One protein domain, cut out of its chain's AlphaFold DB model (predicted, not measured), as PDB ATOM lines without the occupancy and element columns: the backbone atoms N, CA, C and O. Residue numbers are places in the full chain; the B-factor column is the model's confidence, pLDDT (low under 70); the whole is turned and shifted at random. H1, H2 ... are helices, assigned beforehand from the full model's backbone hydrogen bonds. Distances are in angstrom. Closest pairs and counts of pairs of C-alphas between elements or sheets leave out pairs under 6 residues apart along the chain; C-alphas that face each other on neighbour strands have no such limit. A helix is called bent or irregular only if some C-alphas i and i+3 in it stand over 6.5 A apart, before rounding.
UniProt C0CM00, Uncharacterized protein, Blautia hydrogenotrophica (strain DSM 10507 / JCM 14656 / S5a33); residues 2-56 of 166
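What this domain is: This is residues 2 to 56 of the 166 residues of an uncharacterized protein of Blautia hydrogenotrophica (strain DSM 10507 / JCM 14656 / S5a33) (UniProt C0CM00). Two long helices, H1 and H2, lie side by side with their lines almost the same in direction and run opposite ways, making a narrow helical hairpin with a tight turn at one end. The two helices make the long axis, and the first and last printed residues lie together at the end away from the turn. The printed part has 55 residues with two named helices, H1 then H2, and no named strand; the class is all helix. The whole is loose, with a radius of gyration of the C-alphas of 13.5 A, and is a rod with spans of 42 by 17 by 6 A.

Where its parts are: H1 holds residues 2 to 25 and measures 34.5 A from first to last C-alpha, from C-alpha 2 at (36.523, 15.591, -57.641) to C-alpha 25 at (46.160, 0.705, -28.035). After residues 26 to 29, H2 holds residues 30 to 54, 38.0 A from first to last C-alpha, and ends with C-alpha 54 at (27.365, 18.962, -51.662). H2 is neither bent nor irregular, but only just: C-alphas 47 and 50 are 6.3 A apart.

How they stand to each other: H1 and H2 touch, with 7 pairs of C-alphas within 8 A. Their closest C-alphas are those of Phe 19 and Leu 39, 7.1 A apart. Their lines stand at a shallow tilt of 1 degrees, opposite ways, and their centres are 11.7 A apart. In H1 every O i to N i+4 pair is within hydrogen-bond range; in H2 18 of 21 are.

The domain as a whole: The two C-alphas farthest apart are those of Gly 29 and Arg 56, 42.3 A. The C-alphas of Arg 2 and Arg 56, the first and last printed, are 15.2 A apart. The link from H1 to H2 is tight, with 4 residues, and the printed part has no cut. The mean pLDDT of the printed part is 85.7, and residues 2 and 28 are under 70.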
ATOM      1  N   ARG A   2      35.995  16.973 -57.760       66.69
ATOM      2  CA  ARG A   2      36.523  15.591 -57.641       66.69
ATOM      3  C   ARG A   2      37.775  15.493 -56.760       66.69
ATOM      4  O   ARG A   2      37.839  14.608 -55.920       66.69
ATOM      5  N   GLU A   3      38.711  16.430 -56.899       77.25
ATOM      6  CA  GLU A   3      39.925  16.493 -56.065       77.25
ATOM      7  C   GLU A   3      39.598  16.719 -54.584       77.25
ATOM      8  O   GLU A   3      40.125  16.023 -53.728       77.25
ATOM      9  N   THR A   4      38.637  17.599 -54.286       77.00
ATOM     10  CA  THR A   4      38.169  17.882 -52.919       77.00
ATOM     11  C   THR A   4      37.541  16.655 -52.254       77.00
ATOM     12  O   THR A   4      37.811  16.375 -51.091       77.00
ATOM     13  N   ILE A   5      36.729  15.892 -52.995       81.75
ATOM     14  CA  ILE A   5      36.138  14.640 -52.497       81.75
ATOM     15  C   ILE A   5      37.225  13.580 -52.307       81.75
ATOM     16  O   ILE A   5      37.193  12.842 -51.328       81.75
ATOM     17  N   TYR A   6      38.199  13.510 -53.214       87.06
ATOM     18  CA  TYR A   6      39.308  12.563 -53.118       87.06
ATOM     19  C   TYR A   6      40.199  12.835 -51.899       87.06
ATOM     20  O   TYR A   6      40.500  11.922 -51.133       87.06
ATOM     21  N   GLU A   7      40.571  14.094 -51.674       85.62
ATOM     22  CA  GLU A   7      41.336  14.517 -50.502       85.62
ATOM     23  C   GLU A   7      40.550  14.291 -49.205       85.62
ATOM     24  O   GLU A   7      41.090  13.784 -48.222       85.62
ATOM     25  N   TRP A   8      39.245  14.558 -49.221       88.50
ATOM     26  CA  TRP A   8      38.373  14.248 -48.095       88.50
ATOM     27  C   TRP A   8      38.294  12.744 -47.800       88.50
ATOM     28  O   TRP A   8      38.450  12.343 -46.648       88.50
ATOM     29  N   MET A   9      38.118  11.894 -48.817       88.69
ATOM     30  CA  MET A   9      38.130  10.438 -48.633       88.69
ATOM     31  C   MET A   9      39.475   9.950 -48.091       88.69
ATOM     32  O   MET A   9      39.505   9.067 -47.235       88.69
ATOM     33  N   LYS A  10      40.589  10.542 -48.540       90.56
ATOM     34  CA  LYS A  10      41.922  10.261 -47.997       90.56
ATOM     35  C   LYS A  10      42.001  10.633 -46.515       90.56
ATOM     36  O   LYS A  10      42.463   9.820 -45.718       90.56
ATOM     37  N   ASN A  11      41.500  11.804 -46.127       89.75
ATOM     38  CA  ASN A  11      41.453  12.234 -44.727       89.75
ATOM     39  C   ASN A  11      40.563  11.318 -43.876       89.75
ATOM     40  O   ASN A  11      40.931  10.984 -42.752       89.75
ATOM     41  N   LEU A  12      39.439  10.846 -44.424       91.94
ATOM     42  CA  LEU A  12      38.559   9.884 -43.761       91.94
ATOM     43  C   LEU A  12      39.253   8.529 -43.552       91.94
ATOM     44  O   LEU A  12      39.150   7.938 -42.480       91.94
ATOM     45  N   ALA A  13      39.988   8.051 -44.557       93.25
ATOM     46  CA  ALA A  13      40.748   6.808 -44.475       93.25
ATOM     47  C   ALA A  13      41.879   6.901 -43.438       93.25
ATOM     48  O   ALA A  13      42.042   5.998 -42.620       93.25
ATOM     49  N   VAL A  14      42.617   8.017 -43.415       93.12
ATOM     50  CA  VAL A  14      43.645   8.287 -42.395       93.12
ATOM     51  C   VAL A  14      43.020   8.357 -41.002       93.12
ATOM     52  O   VAL A  14      43.540   7.751 -40.067       93.12
ATOM     53  N   PHE A  15      41.876   9.032 -40.866       93.31
ATOM     54  CA  PHE A  15      41.134   9.080 -39.611       93.31
ATOM     55  C   PHE A  15      40.694   7.685 -39.154       93.31
ATOM     56  O   PHE A  15      40.817   7.374 -37.976       93.31
ATOM     57  N   TYR A  16      40.230   6.826 -40.063       90.88
ATOM     58  CA  TYR A  16      39.820   5.465 -39.722       90.88
ATOM     59  C   TYR A  16      41.003   4.603 -39.261       90.88
ATOM     60  O   TYR A  16      40.901   3.901 -38.259       90.88
ATOM     61  N   LEU A  17      42.157   4.708 -39.928       92.69
ATOM     62  CA  LEU A  17      43.385   4.038 -39.489       92.69
ATOM     63  C   LEU A  17      43.822   4.518 -38.099       92.69
ATOM     64  O   LEU A  17      44.155   3.701 -37.241       92.69
ATOM     65  N   PHE A  18      43.767   5.828 -37.856       92.44
ATOM     66  CA  PHE A  18      44.037   6.411 -36.544       92.44
ATOM     67  C   PHE A  18      43.031   5.933 -35.490       92.44
ATOM     68  O   PHE A  18      43.428   5.519 -34.405       92.44
ATOM     69  N   PHE A  19      41.739   5.925 -35.816       90.50
ATOM     70  CA  PHE A  19      40.666   5.442 -34.952       90.50
ATOM     71  C   PHE A  19      40.910   3.996 -34.517       90.50
ATOM     72  O   PHE A  19      40.875   3.691 -33.325       90.50
ATOM     73  N   THR A  20      41.198   3.111 -35.471       88.88
ATOM     74  CA  THR A  20      41.496   1.703 -35.203       88.88
ATOM     75  C   THR A  20      42.771   1.545 -34.378       88.88
ATOM     76  O   THR A  20      42.790   0.740 -33.449       88.88
ATOM     77  N   ALA A  21      43.818   2.326 -34.659       90.56
ATOM     78  CA  ALA A  21      45.035   2.321 -33.854       90.56
ATOM     79  C   ALA A  21      44.742   2.728 -32.401       90.56
ATOM     80  O   ALA A  21      45.089   1.992 -31.483       90.56
ATOM     81  N   VAL A  22      44.036   3.841 -32.186       88.50
ATOM     82  CA  VAL A  22      43.653   4.314 -30.846       88.50
ATOM     83  C   VAL A  22      42.808   3.274 -30.109       88.50
ATOM     84  O   VAL A  22      43.039   3.043 -28.927       88.50
ATOM     85  N   MET A  23      41.876   2.609 -30.798       85.38
ATOM     86  CA  MET A  23      41.066   1.538 -30.205       85.38
ATOM     87  C   MET A  23      41.893   0.321 -29.793       85.38
ATOM     88  O   MET A  23      41.639  -0.237 -28.734       85.38
ATOM     89  N   ASN A  24      42.880  -0.075 -30.600       85.94
ATOM     90  CA  ASN A  24      43.736  -1.228 -30.313       85.94
ATOM     91  C   ASN A  24      44.797  -0.944 -29.240       85.94
ATOM     92  O   ASN A  24      45.206  -1.859 -28.532       85.94
ATOM     93  N   PHE A  25      45.254   0.303 -29.114       84.06
ATOM     94  CA  PHE A  25      46.160   0.705 -28.035       84.06
ATOM     95  C   PHE A  25      45.445   0.872 -26.693       84.06
ATOM     96  O   PHE A  25      46.099   0.856 -25.648       84.06
ATOM     97  N   LEU A  26      44.122   1.051 -26.698       80.69
ATOM     98  CA  LEU A  26      43.375   1.235 -25.467       80.69
ATOM     99  C   LEU A  26      43.109  -0.106 -24.765       80.69
ATOM    100  O   LEU A  26      42.549  -1.011 -25.377       80.69
ATOM    101  N   PRO A  27      43.420  -0.236 -23.464       72.81
ATOM    102  CA  PRO A  27      42.995  -1.396 -22.693       72.81
ATOM    103  C   PRO A  27      41.464  -1.413 -22.555       72.81
ATOM    104  O   PRO A  27      40.835  -0.358 -22.413       72.81
ATOM    105  N   ASP A  28      40.865  -2.608 -22.549       68.62
ATOM    106  CA  ASP A  28      39.419  -2.809 -22.385       68.62
ATOM    107  C   ASP A  28      38.953  -2.436 -20.968       68.62
ATOM    108  O   ASP A  28      38.756  -3.262 -20.078       68.62
ATOM    109  N   GLY A  29      38.797  -1.132 -20.754       73.25
ATOM    110  CA  GLY A  29      38.314  -0.530 -19.522       73.25
ATOM    111  C   GLY A  29      37.162   0.438 -19.769       73.25
ATOM    112  O   GLY A  29      36.782   0.739 -20.903       73.25
ATOM    113  N   LYS A  30      36.625   1.001 -18.681       74.12
ATOM    114  CA  LYS A  30      35.495   1.950 -18.713       74.12
ATOM    115  C   LYS A  30      35.722   3.147 -19.657       74.12
ATOM    116  O   LYS A  30      34.756   3.693 -20.179       74.12
ATOM    117  N   TYR A  31      36.981   3.515 -19.919       78.75
ATOM    118  CA  TYR A  31      37.382   4.625 -20.789       78.75
ATOM    119  C   TYR A  31      37.221   4.364 -22.299       78.75
ATOM    120  O   TYR A  31      37.033   5.326 -23.044       78.75
ATOM    121  N   ASN A  32      37.197   3.101 -22.750       82.25
ATOM    122  CA  ASN A  32      37.008   2.744 -24.167       82.25
ATOM    123  C   ASN A  32      35.695   3.342 -24.712       82.25
ATOM    124  O   ASN A  32      35.664   3.957 -25.777       82.25
ATOM    125  N   LYS A  33      34.619   3.281 -23.915       85.06
ATOM    126  CA  LYS A  33      33.314   3.851 -24.276       85.06
ATOM    127  C   LYS A  33      33.387   5.361 -24.538       85.06
ATOM    128  O   LYS A  33      32.882   5.830 -25.554       85.06
ATOM    129  N   TYR A  34      34.022   6.120 -23.648       89.81
ATOM    130  CA  TYR A  34      34.094   7.579 -23.760       89.81
ATOM    131  C   TYR A  34      34.929   8.020 -24.963       89.81
ATOM    132  O   TYR A  34      34.505   8.890 -25.720       89.81
ATOM    133  N   ILE A  35      36.068   7.363 -25.189       88.75
ATOM    134  CA  ILE A  35      36.947   7.662 -26.324       88.75
ATOM    135  C   ILE A  35      36.277   7.282 -27.647       88.75
ATOM    136  O   ILE A  35      36.351   8.039 -28.612       88.75
ATOM    137  N   ARG A  36      35.528   6.176 -27.680       88.38
ATOM    138  CA  ARG A  36      34.724   5.782 -28.845       88.38
ATOM    139  C   ARG A  36      33.665   6.813 -29.198       88.38
ATOM    140  O   ARG A  36      33.517   7.144 -30.371       88.38
ATOM    141  N   HIS A  37      32.949   7.335 -28.205       90.69
ATOM    142  CA  HIS A  37      31.960   8.383 -28.443       90.69
ATOM    143  C   HIS A  37      32.612   9.686 -28.909       90.69
ATOM    144  O   HIS A  37      32.146  10.272 -29.882       90.69
ATOM    145  N   PHE A  38      33.712  10.105 -28.279       92.06
ATOM    146  CA  PHE A  38      34.448  11.305 -28.679       92.06
ATOM    147  C   PHE A  38      34.949  11.220 -30.125       92.06
ATOM    148  O   PHE A  38      34.707  12.121 -30.924       92.06
ATOM    149  N   LEU A  39      35.585  10.108 -30.490       92.44
ATOM    150  CA  LEU A  39      36.046   9.889 -31.855       92.44
ATOM    151  C   LEU A  39      34.878   9.781 -32.852       92.44
ATOM    152  O   LEU A  39      35.006  10.229 -33.986       92.44
ATOM    153  N   GLY A  40      33.725   9.253 -32.433       91.44
ATOM    154  CA  GLY A  40      32.498   9.284 -33.233       91.44
ATOM    155  C   GLY A  40      31.994  10.708 -33.497       91.44
ATOM    156  O   GLY A  40      31.613  11.022 -34.621       91.44
ATOM    157  N   LEU A  41      32.048  11.596 -32.501       94.25
ATOM    158  CA  LEU A  41      31.729  13.017 -32.686       94.25
ATOM    159  C   LEU A  41      32.740  13.705 -33.611       94.25
ATOM    160  O   LEU A  41      32.344  14.483 -34.478       94.25
ATOM    161  N   LEU A  42      34.029  13.373 -33.482       92.31
ATOM    162  CA  LEU A  42      35.069  13.884 -34.375       92.31
ATOM    163  C   LEU A  42      34.836  13.440 -35.827       92.31
ATOM    164  O   LEU A  42      35.005  14.231 -36.752       92.31
ATOM    165  N   LEU A  43      34.388  12.197 -36.028       91.62
ATOM    166  CA  LEU A  43      33.996  11.692 -37.341       91.62
ATOM    167  C   LEU A  43      32.816  12.486 -37.910       91.62
ATOM    168  O   LEU A  43      32.875  12.906 -39.059       91.62
ATOM    169  N   ILE A  44      31.769  12.735 -37.118       92.50
ATOM    170  CA  ILE A  44      30.618  13.546 -37.553       92.50
ATOM    171  C   ILE A  44      31.079  14.946 -37.985       92.50
ATOM    172  O   ILE A  44      30.641  15.441 -39.023       92.50
ATOM    173  N   LEU A  45      32.010  15.556 -37.245       90.00
ATOM    174  CA  LEU A  45      32.591  16.850 -37.601       90.00
ATOM    175  C   LEU A  45      33.367  16.792 -38.929       90.00
ATOM    176  O   LEU A  45      33.232  17.688 -39.755       90.00
ATOM    177  N   LEU A  46      34.127  15.724 -39.180       89.81
ATOM    178  CA  LEU A  46      34.826  15.513 -40.457       89.81
ATOM    179  C   LEU A  46      33.869  15.264 -41.636       89.81
ATOM    180  O   LEU A  46      34.195  15.577 -42.783       89.81
ATOM    181  N   LEU A  47      32.692  14.693 -41.372       89.38
ATOM    182  CA  LEU A  47      31.666  14.441 -42.384       89.38
ATOM    183  C   LEU A  47      30.860  15.701 -42.728       89.38
ATOM    184  O   LEU A  47      30.389  15.819 -43.859       89.38
ATOM    185  N   ILE A  48      30.699  16.654 -41.804       87.94
ATOM    186  CA  ILE A  48      29.809  17.805 -42.022       87.94
ATOM    187  C   ILE A  48      30.309  18.730 -43.139       87.94
ATOM    188  O   ILE A  48      29.510  19.257 -43.907       87.94
ATOM    189  N   THR A  49      31.627  18.892 -43.288       82.75
ATOM    190  CA  THR A  49      32.238  19.810 -44.260       82.75
ATOM    191  C   THR A  49      31.860  19.505 -45.718       82.75
ATOM    192  O   THR A  49      31.328  20.397 -46.383       82.75
ATOM    193  N   PRO A  50      32.068  18.288 -46.258       81.69
ATOM    194  CA  PRO A  50      31.649  17.971 -47.625       81.69
ATOM    195  C   PRO A  50      30.131  17.881 -47.767       81.69
ATOM    196  O   PRO A  50      29.621  18.193 -48.836       81.69
ATOM    197  N   ILE A  51      29.396  17.491 -46.719       83.75
ATOM    198  CA  ILE A  51      27.930  17.488 -46.741       83.75
ATOM    199  C   ILE A  51      27.448  18.921 -47.005       83.75
ATOM    200  O   ILE A  51      26.716  19.160 -47.960       83.75
ATOM    201  N   LEU A  52      27.958  19.909 -46.266       82.94
ATOM    202  CA  LEU A  52      27.640  21.323 -46.489       82.94
ATOM    203  C   LEU A  52      28.008  21.809 -47.904       82.94
ATOM    204  O   LEU A  52      27.271  22.609 -48.485       82.94
ATOM    205  N   GLN A  53      29.113  21.313 -48.476       78.81
ATOM    206  CA  GLN A  53      29.525  21.624 -49.851       78.81
ATOM    207  C   GLN A  53      28.609  20.984 -50.907       78.81
ATOM    208  O   GLN A  53      28.214  21.658 -51.858       78.81
ATOM    209  N   ILE A  54      28.243  19.708 -50.745       79.62
ATOM    210  CA  ILE A  54      27.365  18.962 -51.662       79.62
ATOM    211  C   ILE A  54      25.960  19.560 -51.664       79.62
ATOM    212  O   ILE A  54      25.373  19.763 -52.725       79.62
ATOM    213  N   PHE A  55      25.440  19.902 -50.486       79.38
ATOM    214  CA  PHE A  55      24.123  20.518 -50.351       79.38
ATOM    215  C   PHE A  55      24.101  22.007 -50.738       79.38
ATOM    216  O   PHE A  55      23.053  22.639 -50.634       79.38
ATOM    217  N   ARG A  56      25.235  22.584 -51.180       71.50
ATOM    218  CA  ARG A  56      25.391  24.015 -51.512       71.50
ATOM    219  C   ARG A  56      24.834  24.944 -50.426       71.50
ATOM    220  O   ARG A  56      24.456  26.079 -50.707       71.50
TER     221      ARG A  56